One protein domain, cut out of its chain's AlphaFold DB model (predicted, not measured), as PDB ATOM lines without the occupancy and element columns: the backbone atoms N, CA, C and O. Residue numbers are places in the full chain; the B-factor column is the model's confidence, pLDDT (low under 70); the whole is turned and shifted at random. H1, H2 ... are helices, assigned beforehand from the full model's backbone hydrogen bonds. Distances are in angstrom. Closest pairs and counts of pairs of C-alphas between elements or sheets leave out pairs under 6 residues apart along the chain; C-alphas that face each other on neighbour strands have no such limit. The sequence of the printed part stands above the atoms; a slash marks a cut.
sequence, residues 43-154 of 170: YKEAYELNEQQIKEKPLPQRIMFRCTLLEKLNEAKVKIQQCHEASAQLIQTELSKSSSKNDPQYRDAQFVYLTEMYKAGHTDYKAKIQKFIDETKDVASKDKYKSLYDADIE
ATOM      1  N   TYR A  43     141.798 135.768 159.936       97.38
ATOM      2  CA  TYR A  43     141.016 136.976 159.652       97.38
ATOM      3  C   TYR A  43     141.508 137.748 158.426       97.38
ATOM      4  O   TYR A  43     140.722 138.446 157.790       97.38
ATOM      5  N   LYS A  44     142.785 137.599 158.052       98.06
ATOM      6  CA  LYS A  44     143.336 138.232 156.851       98.06
ATOM      7  C   LYS A  44     142.741 137.609 155.589       98.06
ATOM      8  O   LYS A  44     142.284 138.323 154.704       98.06
ATOM      9  N   GLU A  45     142.676 136.285 155.536       98.44
ATOM     10  CA  GLU A  45     142.078 135.535 154.434       98.44
ATOM     11  C   GLU A  45     140.565 135.778 154.348       98.44
ATOM     12  O   GLU A  45     140.020 135.939 153.253       98.44
ATOM     13  N   ALA A  46     139.887 135.879 155.498       98.50
ATOM     14  CA  ALA A  46     138.490 136.305 155.554       98.50
ATOM     15  C   ALA A  46     138.302 137.723 154.986       98.50
ATOM     16  O   ALA A  46     137.376 137.949 154.205       98.50
ATOM     17  N   TYR A  47     139.190 138.661 155.330       98.50
ATOM     18  CA  TYR A  47     139.163 140.035 154.822       98.50
ATOM     19  C   TYR A  47     139.360 140.090 153.309       98.50
ATOM     20  O   TYR A  47     138.568 140.714 152.608       98.50
ATOM     21  N   GLU A  48     140.347 139.370 152.780       98.44
ATOM     22  CA  GLU A  48     140.602 139.300 151.339       98.44
ATOM     23  C   GLU A  48     139.411 138.709 150.568       98.44
ATOM     24  O   GLU A  48     139.021 139.241 149.523       98.44
ATOM     25  N   LEU A  49     138.789 137.644 151.089       98.44
ATOM     26  CA  LEU A  49     137.584 137.062 150.493       98.44
ATOM     27  C   LEU A  49     136.391 138.028 150.567       98.44
ATOM     28  O   LEU A  49     135.640 138.167 149.600       98.44
ATOM     29  N   ASN A  50     136.214 138.720 151.690       98.50
ATOM     30  CA  ASN A  50     135.145 139.699 151.854       98.50
ATOM     31  C   ASN A  50     135.312 140.897 150.901       98.50
ATOM     32  O   ASN A  50     134.339 141.311 150.274       98.50
ATOM     33  N   GLU A  51     136.535 141.385 150.695       98.19
ATOM     34  CA  GLU A  51     136.836 142.438 149.718       98.19
ATOM     35  C   GLU A  51     136.483 142.018 148.281       98.19
ATOM     36  O   GLU A  51     135.928 142.813 147.518       98.19
ATOM     37  N   GLN A  52     136.727 140.758 147.904       97.81
ATOM     38  CA  GLN A  52     136.287 140.225 146.605       97.81
ATOM     39  C   GLN A  52     134.757 140.233 146.487       97.81
ATOM     40  O   GLN A  52     134.208 140.702 145.490       97.81
ATOM     41  N   GLN A  53     134.051 139.791 147.529       97.19
ATOM     42  CA  GLN A  53     132.589 139.797 147.554       97.19
ATOM     43  C   GLN A  53     132.014 141.218 147.474       97.19
ATOM     44  O   GLN A  53     131.015 141.438 146.786       97.19
ATOM     45  N   ILE A  54     132.626 142.192 148.146       96.44
ATOM     46  CA  ILE A  54     132.207 143.599 148.097       96.44
ATOM     47  C   ILE A  54     132.330 144.153 146.679       96.44
ATOM     48  O   ILE A  54     131.378 144.769 146.199       96.44
ATOM     49  N   LYS A  55     133.450 143.886 145.993       96.62
ATOM     50  CA  LYS A  55     133.663 144.312 144.598       96.62
ATOM     51  C   LYS A  55     132.582 143.782 143.656       96.62
ATOM     52  O   LYS A  55     132.190 144.477 142.728       96.62
ATOM     53  N   GLU A  56     132.086 142.573 143.901       95.56
ATOM     54  CA  GLU A  56     131.018 141.981 143.092       95.56
ATOM     55  C   GLU A  56     129.635 142.539 143.414       95.56
ATOM     56  O   GLU A  56     128.828 142.773 142.516       95.56
ATOM     57  N   LYS A  57     129.322 142.702 144.704       92.31
ATOM     58  CA  LYS A  57     128.051 143.281 145.144       92.31
ATOM     59  C   LYS A  57     128.238 143.944 146.515       92.31
ATOM     60  O   LYS A  57     128.317 143.215 147.514       92.31
ATOM     61  N   PRO A  58     128.281 145.287 146.585       89.62
ATOM     62  CA  PRO A  58     128.531 146.037 147.814       89.62
ATOM     63  C   PRO A  58     127.254 146.123 148.656       89.62
ATOM     64  O   PRO A  58     126.531 147.114 148.650       89.62
ATOM     65  N   LEU A  59     126.941 145.032 149.350       88.94
ATOM     66  CA  LEU A  59     125.794 144.960 150.251       88.94
ATOM     67  C   LEU A  59     126.159 145.501 151.644       88.94
ATOM     68  O   LEU A  59     127.269 145.207 152.095       88.94
ATOM     69  N   PRO A  60     125.241 146.178 152.368       87.81
ATOM     70  CA  PRO A  60     125.506 146.686 153.717       87.81
ATOM     71  C   PRO A  60     126.122 145.636 154.649       87.81
ATOM     72  O   PRO A  60     127.184 145.862 155.214       87.81
ATOM     73  N   GLN A  61     125.562 144.425 154.690       90.38
ATOM     74  CA  GLN A  61     126.073 143.330 155.518       90.38
ATOM     75  C   GLN A  61     127.505 142.898 155.169       90.38
ATOM     76  O   GLN A  61     128.232 142.418 156.033       90.38
ATOM     77  N   ARG A  62     127.935 143.056 153.909       94.56
ATOM     78  CA  ARG A  62     129.310 142.734 153.503       94.56
ATOM     79  C   ARG A  62     130.279 143.805 153.978       94.56
ATOM     80  O   ARG A  62     131.374 143.449 154.393       94.56
ATOM     81  N   ILE A  63     129.863 145.072 153.948       95.62
ATOM     82  CA  ILE A  63     130.649 146.187 154.479       95.62
ATOM     83  C   ILE A  63     130.720 146.113 156.005       95.62
ATOM     84  O   ILE A  63     131.814 146.198 156.541       95.62
ATOM     85  N   MET A  64     129.608 145.856 156.701       94.38
ATOM     86  CA  MET A  64     129.611 145.635 158.155       94.38
ATOM     87  C   MET A  64     130.593 144.527 158.547       94.38
ATOM     88  O   MET A  64     131.426 144.702 159.432       94.38
ATOM     89  N   PHE A  65     130.542 143.400 157.832       95.56
ATOM     90  CA  PHE A  65     131.443 142.284 158.087       95.56
ATOM     91  C   PHE A  65     132.913 142.646 157.826       95.56
ATOM     92  O   PHE A  65     133.785 142.235 158.589       95.56
ATOM     93  N   ARG A  66     133.199 143.491 156.826       97.69
ATOM     94  CA  ARG A  66     134.535 144.076 156.641       97.69
ATOM     95  C   ARG A  66     135.007 144.823 157.880       97.69
ATOM     96  O   ARG A  66     136.164 144.679 158.260       97.69
ATOM     97  N   CYS A  67     134.139 145.625 158.489       96.56
ATOM     98  CA  CYS A  67     134.495 146.419 159.660       96.56
ATOM     99  C   CYS A  67     134.827 145.511 160.850       96.56
ATOM    100  O   CYS A  67     135.891 145.664 161.445       96.56
ATOM    101  N   THR A  68     134.030 144.460 161.075       94.25
ATOM    102  CA  THR A  68     134.343 143.415 162.064       94.25
ATOM    103  C   THR A  68     135.698 142.749 161.804       94.25
ATOM    104  O   THR A  68     136.452 142.482 162.736       94.25
ATOM    105  N   LEU A  69     136.052 142.484 160.545       97.25
ATOM    106  CA  LEU A  69     137.357 141.904 160.209       97.25
ATOM    107  C   LEU A  69     138.511 142.869 160.496       97.25
ATOM    108  O   LEU A  69     139.544 142.435 160.997       97.25
ATOM    109  N   LEU A  70     138.331 144.167 160.235       96.44
ATOM    110  CA  LEU A  70     139.317 145.193 160.588       96.44
ATOM    111  C   LEU A  70     139.532 145.267 162.109       96.44
ATOM    112  O   LEU A  70     140.677 145.353 162.549       96.44
ATOM    113  N   GLU A  71     138.469 145.158 162.910       93.19
ATOM    114  CA  GLU A  71     138.575 145.054 164.375       93.19
ATOM    115  C   GLU A  71     139.386 143.821 164.794       93.19
ATOM    116  O   GLU A  71     140.335 143.932 165.566       93.19
ATOM    117  N   LYS A  72     139.059 142.638 164.252       93.38
ATOM    118  CA  LYS A  72     139.765 141.381 164.566       93.38
ATOM    119  C   LYS A  72     141.232 141.388 164.129       93.38
ATOM    120  O   LYS A  72     142.054 140.705 164.737       93.38
ATOM    121  N   LEU A  73     141.560 142.154 163.092       95.44
ATOM    122  CA  LEU A  73     142.925 142.377 162.618       95.44
ATOM    123  C   LEU A  73     143.681 143.444 163.427       95.44
ATOM    124  O   LEU A  73     144.862 143.660 163.162       95.44
ATOM    125  N   ASN A  74     143.043 144.075 164.421       92.81
ATOM    126  CA  ASN A  74     143.590 145.193 165.195       92.81
ATOM    127  C   ASN A  74     144.088 146.341 164.299       92.81
ATOM    128  O   ASN A  74     145.145 146.929 164.532       92.81
ATOM    129  N   GLU A  75     143.336 146.636 163.241       94.50
ATOM    130  CA  GLU A  75     143.627 147.749 162.344       94.50
ATOM    131  C   GLU A  75     143.448 149.103 163.045       94.50
ATOM    132  O   GLU A  75     142.839 149.214 164.111       94.50
ATOM    133  N   ALA A  76     143.985 150.168 162.443       91.69
ATOM    134  CA  ALA A  76     143.925 151.499 163.037       91.69
ATOM    135  C   ALA A  76     142.473 151.932 163.319       91.69
ATOM    136  O   ALA A  76     141.611 151.848 162.441       91.69
ATOM    137  N   LYS A  77     142.218 152.482 164.515       88.56
ATOM    138  CA  LYS A  77     140.878 152.914 164.959       88.56
ATOM    139  C   LYS A  77     140.169 153.804 163.933       88.56
ATOM    140  O   LYS A  77     139.002 153.578 163.640       88.56
ATOM    141  N   VAL A  78     140.888 154.757 163.333       88.81
ATOM    142  CA  VAL A  78     140.351 155.656 162.294       88.81
ATOM    143  C   VAL A  78     139.834 154.876 161.079       88.81
ATOM    144  O   VAL A  78     138.770 155.186 160.555       88.81
ATOM    145  N   LYS A  79     140.544 153.825 160.655       92.69
ATOM    146  CA  LYS A  79     140.153 152.977 159.519       92.69
ATOM    147  C   LYS A  79     138.903 152.149 159.838       92.69
ATOM    148  O   LYS A  79     138.034 152.005 158.983       92.69
ATOM    149  N   ILE A  80     138.795 151.643 161.067       91.19
ATOM    150  CA  ILE A  80     137.600 150.929 161.550       91.19
ATOM    151  C   ILE A  80     136.397 151.882 161.589       91.19
ATOM    152  O   ILE A  80     135.346 151.573 161.033       91.19
ATOM    153  N   GLN A  81     136.569 153.081 162.150       92.75
ATOM    154  CA  GLN A  81     135.519 154.102 162.220       92.75
ATOM    155  C   GLN A  81     135.021 154.521 160.829       92.75
ATOM    156  O   GLN A  81     133.818 154.525 160.579       92.75
ATOM    157  N   GLN A  82     135.935 154.784 159.891       93.94
ATOM    158  CA  GLN A  82     135.588 155.091 158.499       93.94
ATOM    159  C   GLN A  82     134.839 153.943 157.809       93.94
ATOM    160  O   GLN A  82     133.978 154.183 156.963       93.94
ATOM    161  N   CYS A  83     135.146 152.690 158.160       95.81
ATOM    162  CA  CYS A  83     134.415 151.540 157.640       95.81
ATOM    163  C   CYS A  83     132.953 151.545 158.109       95.81
ATOM    164  O   CYS A  83     132.054 151.396 157.276       95.81
ATOM    165  N   HIS A  84     132.716 151.754 159.407       95.62
ATOM    166  CA  HIS A  84     131.362 151.819 159.963       95.62
ATOM    167  C   HIS A  84     130.577 153.026 159.447       95.62
ATOM    168  O   HIS A  84     129.389 152.903 159.168       95.62
ATOM    169  N   GLU A  85     131.236 154.162 159.217       95.38
ATOM    170  CA  GLU A  85     130.611 155.326 158.582       95.38
ATOM    171  C   GLU A  85     130.095 154.974 157.176       95.38
ATOM    172  O   GLU A  85     128.929 155.199 156.850       95.38
ATOM    173  N   ALA A  86     130.933 154.342 156.347       93.62
ATOM    174  CA  ALA A  86     130.538 153.919 155.004       93.62
ATOM    175  C   ALA A  86     129.390 152.891 155.029       93.62
ATOM    176  O   ALA A  86     128.496 152.919 154.181       93.62
ATOM    177  N   SER A  87     129.400 151.988 156.010       95.06
ATOM    178  CA  SER A  87     128.325 151.027 156.260       95.06
ATOM    179  C   SER A  87     127.008 151.728 156.624       95.06
ATOM    180  O   SER A  87     125.980 151.494 155.980       95.06
ATOM    181  N   ALA A  88     127.044 152.661 157.579       95.81
ATOM    182  CA  ALA A  88     125.892 153.448 158.006       95.81
ATOM    183  C   ALA A  88     125.275 154.244 156.846       95.81
ATOM    184  O   ALA A  88     124.054 154.256 156.688       95.81
ATOM    185  N   GLN A  89     126.101 154.851 155.990       94.44
ATOM    186  CA  GLN A  89     125.641 155.600 154.815       94.44
ATOM    187  C   GLN A  89     124.894 154.715 153.807       94.44
ATOM    188  O   GLN A  89     123.866 155.124 153.257       94.44
ATOM    189  N   LEU A  90     125.354 153.479 153.590       93.19
ATOM    190  CA  LEU A  90     124.642 152.520 152.742       93.19
ATOM    191  C   LEU A  90     123.303 152.110 153.358       93.19
ATOM    192  O   LEU A  90     122.293 152.090 152.657       93.19
ATOM    193  N   ILE A  91     123.265 151.836 154.666       94.62
ATOM    194  CA  ILE A  91     122.017 151.493 155.364       94.62
ATOM    195  C   ILE A  91     121.025 152.655 155.287       94.62
ATOM    196  O   ILE A  91     119.859 152.449 154.961       94.62
ATOM    197  N   GLN A  92     121.483 153.884 155.528       94.19
ATOM    198  CA  GLN A  92     120.656 155.084 155.424       94.19
ATOM    199  C   GLN A  92     120.093 155.263 154.009       94.19
ATOM    200  O   GLN A  92     118.914 155.584 153.844       94.19
ATOM    201  N   THR A  93     120.915 155.006 152.988       91.62
ATOM    202  CA  THR A  93     120.491 155.045 151.585       91.62
ATOM    203  C   THR A  93     119.391 154.020 151.314       91.62
ATOM    204  O   THR A  93     118.379 154.367 150.709       91.62
ATOM    205  N   GLU A  94     119.526 152.783 151.792       88.44
ATOM    206  CA  GLU A  94     118.483 151.761 151.627       88.44
ATOM    207  C   GLU A  94     117.207 152.092 152.419       88.44
ATOM    208  O   GLU A  94     116.107 151.989 151.878       88.44
ATOM    209  N   LEU A  95     117.330 152.590 153.653       90.81
ATOM    210  CA  LEU A  95     116.191 153.052 154.454       90.81
ATOM    211  C   LEU A  95     115.407 154.161 153.743       90.81
ATOM    212  O   LEU A  95     114.177 154.158 153.780       90.81
ATOM    213  N   SER A  96     116.094 155.081 153.056       89.94
ATOM    214  CA  SER A  96     115.449 156.180 152.324       89.94
ATOM    215  C   SER A  96     114.566 155.713 151.159       89.94
ATOM    216  O   SER A  96     113.664 156.441 150.749       89.94
ATOM    217  N   LYS A  97     114.790 154.491 150.656       88.06
ATOM    218  CA  LYS A  97     114.003 153.878 149.577       88.06
ATOM    219  C   LYS A  97     112.756 153.155 150.087       88.06
ATOM    220  O   LYS A  97     111.898 152.800 149.281       88.06
ATOM    221  N   SER A  98     112.650 152.902 151.394       85.00
ATOM    222  CA  SER A  98     111.504 152.185 151.953       85.00
ATOM    223  C   SER A  98     110.238 153.039 151.912       85.00
ATOM    224  O   SER A  98     110.226 154.190 152.350       85.00
ATOM    225  N   SER A  99     109.143 152.444 151.442       79.00
ATOM    226  CA  SER A  99     107.818 153.066 151.424       79.00
ATOM    227  C   SER A  99     107.074 152.958 152.761       79.00
ATOM    228  O   SER A  99     106.101 153.683 152.970       79.00
ATOM    229  N   SER A 100     107.520 152.095 153.685       83.88
ATOM    230  CA  SER A 100     106.877 151.894 154.988       83.88
ATOM    231  C   SER A 100     107.886 151.898 156.129       83.88
ATOM    232  O   SER A 100     108.727 151.009 156.259       83.88
ATOM    233  N   LYS A 101     107.741 152.880 157.021       80.31
ATOM    234  CA  LYS A 101     108.519 152.974 158.267       80.31
ATOM    235  C   LYS A 101     107.991 152.062 159.380       80.31
ATOM    236  O   LYS A 101     108.641 151.923 160.413       80.31
ATOM    237  N   ASN A 102     106.818 151.463 159.168       78.06
ATOM    238  CA  ASN A 102     106.178 150.548 160.112       78.06
ATOM    239  C   ASN A 102     106.561 149.082 159.856       78.06
ATOM    240  O   ASN A 102     106.147 148.212 160.616       78.06
ATOM    241  N   ASP A 103     107.325 148.801 158.797       81.75
ATOM    242  CA  ASP A 103     107.863 147.467 158.536       81.75
ATOM    243  C   ASP A 103     108.870 147.081 159.642       81.75
ATOM    244  O   ASP A 103     109.804 147.849 159.908       81.75
ATOM    245  N   PRO A 104     108.732 145.911 160.290       82.56
ATOM    246  CA  PRO A 104     109.735 145.403 161.224       82.56
ATOM    247  C   PRO A 104     111.163 145.403 160.655       82.56
ATOM    248  O   PRO A 104     112.104 145.743 161.369       82.56
ATOM    249  N   GLN A 105     111.337 145.116 159.359       86.06
ATOM    250  CA  GLN A 105     112.650 145.147 158.702       86.06
ATOM    251  C   GLN A 105     113.223 146.565 158.623       86.06
ATOM    252  O   GLN A 105     114.433 146.754 158.751       86.06
ATOM    253  N   TYR A 106     112.365 147.577 158.461       90.88
ATOM    254  CA  TYR A 106     112.785 148.977 158.502       90.88
ATOM    255  C   TYR A 106     113.291 149.352 159.898       90.88
ATOM    256  O   TYR A 106     114.319 150.016 160.027       90.88
ATOM    257  N   ARG A 107     112.594 148.914 160.953       91.75
ATOM    258  CA  ARG A 107     112.995 149.186 162.344       91.75
ATOM    259  C   ARG A 107     114.301 148.479 162.695       91.75
ATOM    260  O   ARG A 107     115.181 149.115 163.269       91.75
ATOM    261  N   ASP A 108     114.469 147.233 162.264       92.44
ATOM    262  CA  ASP A 108     115.737 146.513 162.393       92.44
ATOM    263  C   ASP A 108     116.885 147.261 161.703       92.44
ATOM    264  O   ASP A 108     117.917 147.518 162.321       92.44
ATOM    265  N   ALA A 109     116.699 147.687 160.453       93.31
ATOM    266  CA  ALA A 109     117.713 148.453 159.733       93.31
ATOM    267  C   ALA A 109     117.982 149.830 160.373       93.31
ATOM    268  O   ALA A 109     119.121 150.293 160.370       93.31
ATOM    269  N   GLN A 110     116.973 150.473 160.974       94.94
ATOM    270  CA  GLN A 110     117.156 151.714 161.730       94.94
ATOM    271  C   GLN A 110     118.026 151.493 162.971       94.94
ATOM    272  O   GLN A 110     118.920 152.297 163.223       94.94
ATOM    273  N   PHE A 111     117.804 150.410 163.720       95.31
ATOM    274  CA  PHE A 111     118.661 150.053 164.848       95.31
ATOM    275  C   PHE A 111     120.111 149.848 164.392       95.31
ATOM    276  O   PHE A 111     121.013 150.460 164.956       95.31
ATOM    277  N   VAL A 112     120.327 149.079 163.318       95.00
ATOM    278  CA  VAL A 112     121.673 148.832 162.768       95.00
ATOM    279  C   VAL A 112     122.339 150.124 162.283       95.00
ATOM    280  O   VAL A 112     123.523 150.336 162.515       95.00
ATOM    281  N   TYR A 113     121.597 151.039 161.658       96.38
ATOM    282  CA  TYR A 113     122.137 152.354 161.303       96.38
ATOM    283  C   TYR A 113     122.646 153.112 162.538       96.38
ATOM    284  O   TYR A 113     123.740 153.674 162.512       96.38
ATOM    285  N   LEU A 114     121.867 153.122 163.625       96.50
ATOM    286  CA  LEU A 114     122.258 153.823 164.846       96.50
ATOM    287  C   LEU A 114     123.517 153.209 165.477       96.50
ATOM    288  O   LEU A 114     124.384 153.953 165.938       96.50
ATOM    289  N   THR A 115     123.636 151.877 165.477       95.25
ATOM    290  CA  THR A 115     124.815 151.183 166.014       95.25
ATOM    291  C   THR A 115     126.058 151.417 165.163       95.25
ATOM    292  O   THR A 115     127.116 151.705 165.719       95.25
ATOM    293  N   GLU A 116     125.943 151.382 163.834       95.25
ATOM    294  CA  GLU A 116     127.064 151.664 162.928       95.25
ATOM    295  C   GLU A 116     127.553 153.112 163.071       95.25
ATOM    296  O   GLU A 116     128.755 153.341 163.156       95.25
ATOM    297  N   MET A 117     126.653 154.091 163.215       96.69
ATOM    298  CA  MET A 117     127.046 155.481 163.493       96.69
ATOM    299  C   MET A 117     127.797 155.617 164.825       96.69
ATOM    300  O   MET A 117     128.796 156.329 164.919       96.69
ATOM    301  N   TYR A 118     127.371 154.898 165.863       94.38
ATOM    302  CA  TYR A 118     128.100 154.901 167.127       94.38
ATOM    303  C   TYR A 118     129.491 154.249 167.000       94.38
ATOM    304  O   TYR A 118     130.488 154.788 167.495       94.38
ATOM    305  N   LYS A 119     129.606 153.128 166.275       92.56
ATOM    306  CA  LYS A 119     130.898 152.479 165.975       92.56
ATOM    307  C   LYS A 119     131.797 153.330 165.066       92.56
ATOM    308  O   LYS A 119     133.020 153.262 165.182       92.56
ATOM    309  N   ALA A 120     131.216 154.206 164.249       93.88
ATOM    310  CA  ALA A 120     131.931 155.220 163.475       93.88
ATOM    311  C   ALA A 120     132.503 156.368 164.334       93.88
ATOM    312  O   ALA A 120     133.286 157.178 163.843       93.88
ATOM    313  N   GLY A 121     132.181 156.416 165.631       91.00
ATOM    314  CA  GLY A 121     132.709 157.401 166.577       91.00
ATOM    315  C   GLY A 121     131.760 158.558 166.897       91.00
ATOM    316  O   GLY A 121     132.151 159.451 167.648       91.00
ATOM    317  N   HIS A 122     130.521 158.539 166.392       93.88
ATOM    318  CA  HIS A 122     129.489 159.524 166.742       93.88
ATOM    319  C   HIS A 122     128.870 159.169 168.095       93.88
ATOM    320  O   HIS A 122     127.863 158.467 168.189       93.88
ATOM    321  N   THR A 123     129.521 159.593 169.177       89.88
ATOM    322  CA  THR A 123     129.198 159.145 170.543       89.88
ATOM    323  C   THR A 123     127.791 159.528 171.010       89.88
ATOM    324  O   THR A 123     127.212 158.826 171.840       89.88
ATOM    325  N   ASP A 124     127.185 160.570 170.432       91.81
ATOM    326  CA  ASP A 124     125.795 160.971 170.683       91.81
ATOM    327  C   ASP A 124     124.780 159.887 170.274       91.81
ATOM    328  O   ASP A 124     123.663 159.832 170.802       91.81
ATOM    329  N   TYR A 125     125.169 158.971 169.382       94.88
ATOM    330  CA  TYR A 125     124.319 157.860 168.975       94.88
ATOM    331  C   TYR A 125     124.101 156.821 170.078       94.88
ATOM    332  O   TYR A 125     123.077 156.142 170.022       94.88
ATOM    333  N   LYS A 126     124.930 156.759 171.136       91.75
ATOM    334  CA  LYS A 126     124.663 155.890 172.304       91.75
ATOM    335  C   LYS A 126     123.284 156.186 172.903       91.75
ATOM    336  O   LYS A 126     122.453 155.292 173.054       91.75
ATOM    337  N   ALA A 127     122.998 157.467 173.144       92.50
ATOM    338  CA  ALA A 127     121.711 157.913 173.674       92.50
ATOM    339  C   ALA A 127     120.556 157.683 172.681       92.50
ATOM    340  O   ALA A 127     119.445 157.348 173.089       92.50
ATOM    341  N   LYS A 128     120.810 157.821 171.371       96.62
ATOM    342  CA  LYS A 128     119.809 157.544 170.326       96.62
ATOM    343  C   LYS A 128     119.431 156.061 170.277       96.62
ATOM    344  O   LYS A 128     118.253 155.758 170.111       96.62
ATOM    345  N   ILE A 129     120.397 155.155 170.445       95.44
ATOM    346  CA  ILE A 129     120.148 153.708 170.503       95.44
ATOM    347  C   ILE A 129     119.322 153.365 171.746       95.44
ATOM    348  O   ILE A 129     118.299 152.694 171.623       95.44
ATOM    349  N   GLN A 130     119.702 153.879 172.920       93.56
ATOM    350  CA  GLN A 130     118.954 153.637 174.157       93.56
ATOM    351  C   GLN A 130     117.503 154.124 174.041       93.56
ATOM    352  O   GLN A 130     116.568 153.374 174.308       93.56
ATOM    353  N   LYS A 131     117.306 155.345 173.527       96.25
ATOM    354  CA  LYS A 131     115.971 155.893 173.262       96.25
ATOM    355  C   LYS A 131     115.167 155.015 172.298       96.25
ATOM    356  O   LYS A 131     113.987 154.776 172.533       96.25
ATOM    357  N   PHE A 132     115.793 154.510 171.233       95.50
ATOM    358  CA  PHE A 132     115.139 153.606 170.285       95.50
ATOM    359  C   PHE A 132     114.654 152.312 170.964       95.50
ATOM    360  O   PHE A 132     113.528 151.872 170.719       95.50
ATOM    361  N   ILE A 133     115.474 151.718 171.840       93.56
ATOM    362  CA  ILE A 133     115.106 150.532 172.631       93.56
ATOM    363  C   ILE A 133     113.938 150.860 173.568       93.56
ATOM    364  O   ILE A 133     112.964 150.109 173.635       93.56
ATOM    365  N   ASP A 134     113.998 151.996 174.262       94.69
ATOM    366  CA  ASP A 134     112.976 152.397 175.230       94.69
ATOM    367  C   ASP A 134     111.613 152.649 174.572       94.69
ATOM    368  O   ASP A 134     110.588 152.233 175.115       94.69
ATOM    369  N   GLU A 135     111.608 153.248 173.377       94.50
ATOM    370  CA  GLU A 135     110.414 153.519 172.565       94.50
ATOM    371  C   GLU A 135     109.871 152.283 171.818       94.50
ATOM    372  O   GLU A 135     108.785 152.337 171.227       94.50
ATOM    373  N   THR A 136     110.594 151.158 171.819       91.56
ATOM    374  CA  THR A 136     110.133 149.914 171.187       91.56
ATOM    375  C   THR A 136     109.046 149.259 172.041       91.56
ATOM    376  O   THR A 136     109.291 148.824 173.163       91.56
ATOM    377  N   LYS A 137     107.819 149.201 171.503       90.69
ATOM    378  CA  LYS A 137     106.631 148.686 172.211       90.69
ATOM    379  C   LYS A 137     106.548 147.163 172.241       90.69
ATOM    380  O   LYS A 137     106.065 146.603 173.220       90.69
ATOM    381  N   ASP A 138     106.952 146.515 171.153       91.31
ATOM    382  CA  ASP A 138     106.952 145.059 171.070       91.31
ATOM    383  C   ASP A 138     108.047 144.490 171.978       91.31
ATOM    384  O   ASP A 138     109.219 144.836 171.831       91.31
ATOM    385  N   VAL A 139     107.656 143.635 172.922       90.88
ATOM    386  CA  VAL A 139     108.553 143.129 173.972       90.88
ATOM    387  C   VAL A 139     109.669 142.275 173.374       90.88
ATOM    388  O   VAL A 139     110.831 142.484 173.702       90.88
ATOM    389  N   ALA A 140     109.344 141.381 172.436       90.12
ATOM    390  CA  ALA A 140     110.335 140.508 171.811       90.12
ATOM    391  C   ALA A 140     111.393 141.306 171.029       90.12
ATOM    392  O   ALA A 140     112.590 141.033 171.123       90.12
ATOM    393  N   SER A 141     110.963 142.331 170.291       90.38
ATOM    394  CA  SER A 141     111.863 143.237 169.575       90.38
ATOM    395  C   SER A 141     112.711 144.064 170.539       90.38
ATOM    396  O   SER A 141     113.910 144.220 170.321       90.38
ATOM    397  N   LYS A 142     112.120 144.564 171.631       91.44
ATOM    398  CA  LYS A 142     112.844 145.315 172.662       91.44
ATOM    399  C   LYS A 142     113.943 144.471 173.307       91.44
ATOM    400  O   LYS A 142     115.077 144.940 173.406       91.44
ATOM    401  N   ASP A 143     113.629 143.234 173.682       89.81
ATOM    402  CA  ASP A 143     114.592 142.302 174.272       89.81
ATOM    403  C   ASP A 143     115.725 141.984 173.291       89.81
ATOM    404  O   ASP A 143     116.896 142.079 173.657       89.81
ATOM    405  N   LYS A 144     115.396 141.723 172.016       90.75
ATOM    406  CA  LYS A 144     116.386 141.551 170.939       90.75
ATOM    407  C   LYS A 144     117.335 142.748 170.850       90.75
ATOM    408  O   LYS A 144     118.549 142.560 170.837       90.75
ATOM    409  N   TYR A 145     116.810 143.973 170.777       92.19
ATOM    410  CA  TYR A 145     117.648 145.167 170.644       92.19
ATOM    411  C   TYR A 145     118.507 145.418 171.880       92.19
ATOM    412  O   TYR A 145     119.662 145.814 171.742       92.19
ATOM    413  N   LYS A 146     117.983 145.134 173.076       90.44
ATOM    414  CA  LYS A 146     118.756 145.219 174.315       90.44
ATOM    415  C   LYS A 146     119.903 144.208 174.335       90.44
ATOM    416  O   LYS A 146     121.034 144.598 174.588       90.44
ATOM    417  N   SER A 147     119.645 142.947 173.981       88.31
ATOM    418  CA  SER A 147     120.702 141.931 173.893       88.31
ATOM    419  C   SER A 147     121.789 142.303 172.881       88.31
ATOM    420  O   SER A 147     122.968 142.115 173.162       88.31
ATOM    421  N   LEU A 148     121.412 142.857 171.723       87.75
ATOM    422  CA  LEU A 148     122.377 143.332 170.726       87.75
ATOM    423  C   LEU A 148     123.183 144.531 171.234       87.75
ATOM    424  O   LEU A 148     124.387 144.590 171.020       87.75
ATOM    425  N   TYR A 149     122.541 145.474 171.923       86.94
ATOM    426  CA  TYR A 149     123.228 146.605 172.536       86.94
ATOM    427  C   TYR A 149     124.269 146.137 173.563       86.94
ATOM    428  O   TYR A 149     125.441 146.499 173.462       86.94
ATOM    429  N   ASP A 150     123.871 145.268 174.493       82.81
ATOM    430  CA  ASP A 150     124.763 144.748 175.531       82.81
ATOM    431  C   ASP A 150     125.943 143.965 174.915       82.81
ATOM    432  O   ASP A 150     127.083 144.091 175.364       82.81
ATOM    433  N   ALA A 151     125.693 143.192 173.849       79.25
ATOM    434  CA  ALA A 151     126.711 142.388 173.178       79.25
ATOM    435  C   ALA A 151     127.674 143.205 172.303       79.25
ATOM    436  O   ALA A 151     128.874 142.936 172.324       79.25
ATOM    437  N   ASP A 152     127.179 144.183 171.539       73.00
ATOM    438  CA  ASP A 152     127.944 144.832 170.462       73.00
ATOM    439  C   ASP A 152     128.439 146.241 170.804       73.00
ATOM    440  O   ASP A 152     129.338 146.749 170.130       73.00
ATOM    441  N   ILE A 153     127.831 146.908 171.789       71.75
ATOM    442  CA  ILE A 153     128.097 148.319 172.105       71.75
ATOM    443  C   ILE A 153     128.909 148.443 173.391       71.75
ATOM    444  O   ILE A 153     129.957 149.093 173.390       71.75
ATOM    445  N   GLU A 154     128.468 147.791 174.467       62.53
ATOM    446  CA  GLU A 154     129.198 147.797 175.742       62.53
ATOM    447  C   GLU A 154     130.524 147.020 175.631       62.53
ATOM    448  O   GLU A 154     131.521 147.406 176.239       62.53
TER     449      GLU A 154
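What this domain is: This is residues 43 to 154 of the 170 residues of an uncharacterized protein of Acinetobacter sp. 809848 (UniProt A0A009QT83). Six helices are folded back and forth in a zigzag, each packing on its neighbours in the chain, with the longest helix, H3, and H4 in the middle. H1 and H2 extend the array at one end, and at the other H4, H5 and H6 form a small three-helix bundle, somewhat loose on the side where H4 and H6 come close but do not clearly touch. The printed part has 112 residues with six named helices, H1 to H6 in order along the chain, and no named strand; its class is all helix. It is compact, with a radius of gyration of the C-alphas of 14.5 A and spans of 42 by 31 by 22 A.

Where its parts are: H3, residues 77 to 96, is the longest helix at 28.6 A; its C-alpha 77 is at (140.878, 152.914, 164.959). Before it come H2, residues 60 to 72, 18.7 A long, and H1, residues 43 to 56, 20.0 A long, with C-alpha 43 at (141.016, 136.976, 159.652). After it come H4, residues 104 to 119, 22.8 A long, H5, residues 125 to 134, 14.1 A long, and H6, residues 139 to 152, 19.8 A long, with C-alpha 152 at (127.944, 144.832, 170.462).

How they stand to each other: H3 touches H2 at a shallow tilt of 14 degrees, opposite ways; their closest C-alphas are those of Cys 67 and Cys 83, 5.5 A apart. H3 also touches H4, at a shallow tilt of 24 degrees, opposite ways, with the closest C-alphas at Ala 88 and Tyr 113, 5.1 A apart. H2 touches H1 at 21 degrees, a shallow tilt, opposite ways, closest at the C-alphas of Tyr 47 and Leu 69, 6.0 A apart. H4, H5 and H6 are an up and down bundle, each running against the one before it. H4 touches H5 with residues 111 to 118 alone, closest at the C-alphas of Tyr 118 and Tyr 125, 5.1 A apart. H6 touches H5 with residues 142 to 146 alone; the closest C-alphas, of Ile 133 and Lys 142, are 5.7 A apart. H4 and H6 run the same way and are close but not clearly touching, with the C-alphas of Phe 111 and Tyr 145 closest at 7.6 A. H2 and H4 are only just apart, closest at 8.1 A. In H1 to H6 every O i to N i+4 pair is within hydrogen-bond range.

The domain as a whole: The two C-alphas farthest apart, those of Glu 45 and Lys 137, are 41.8 A apart. The printed part has no cut and no long link; the link from H3 to H4, 7 residues, is short, and the other four are tight. The mean pLDDT of the printed part is 91.9, and residue 154 is under 70.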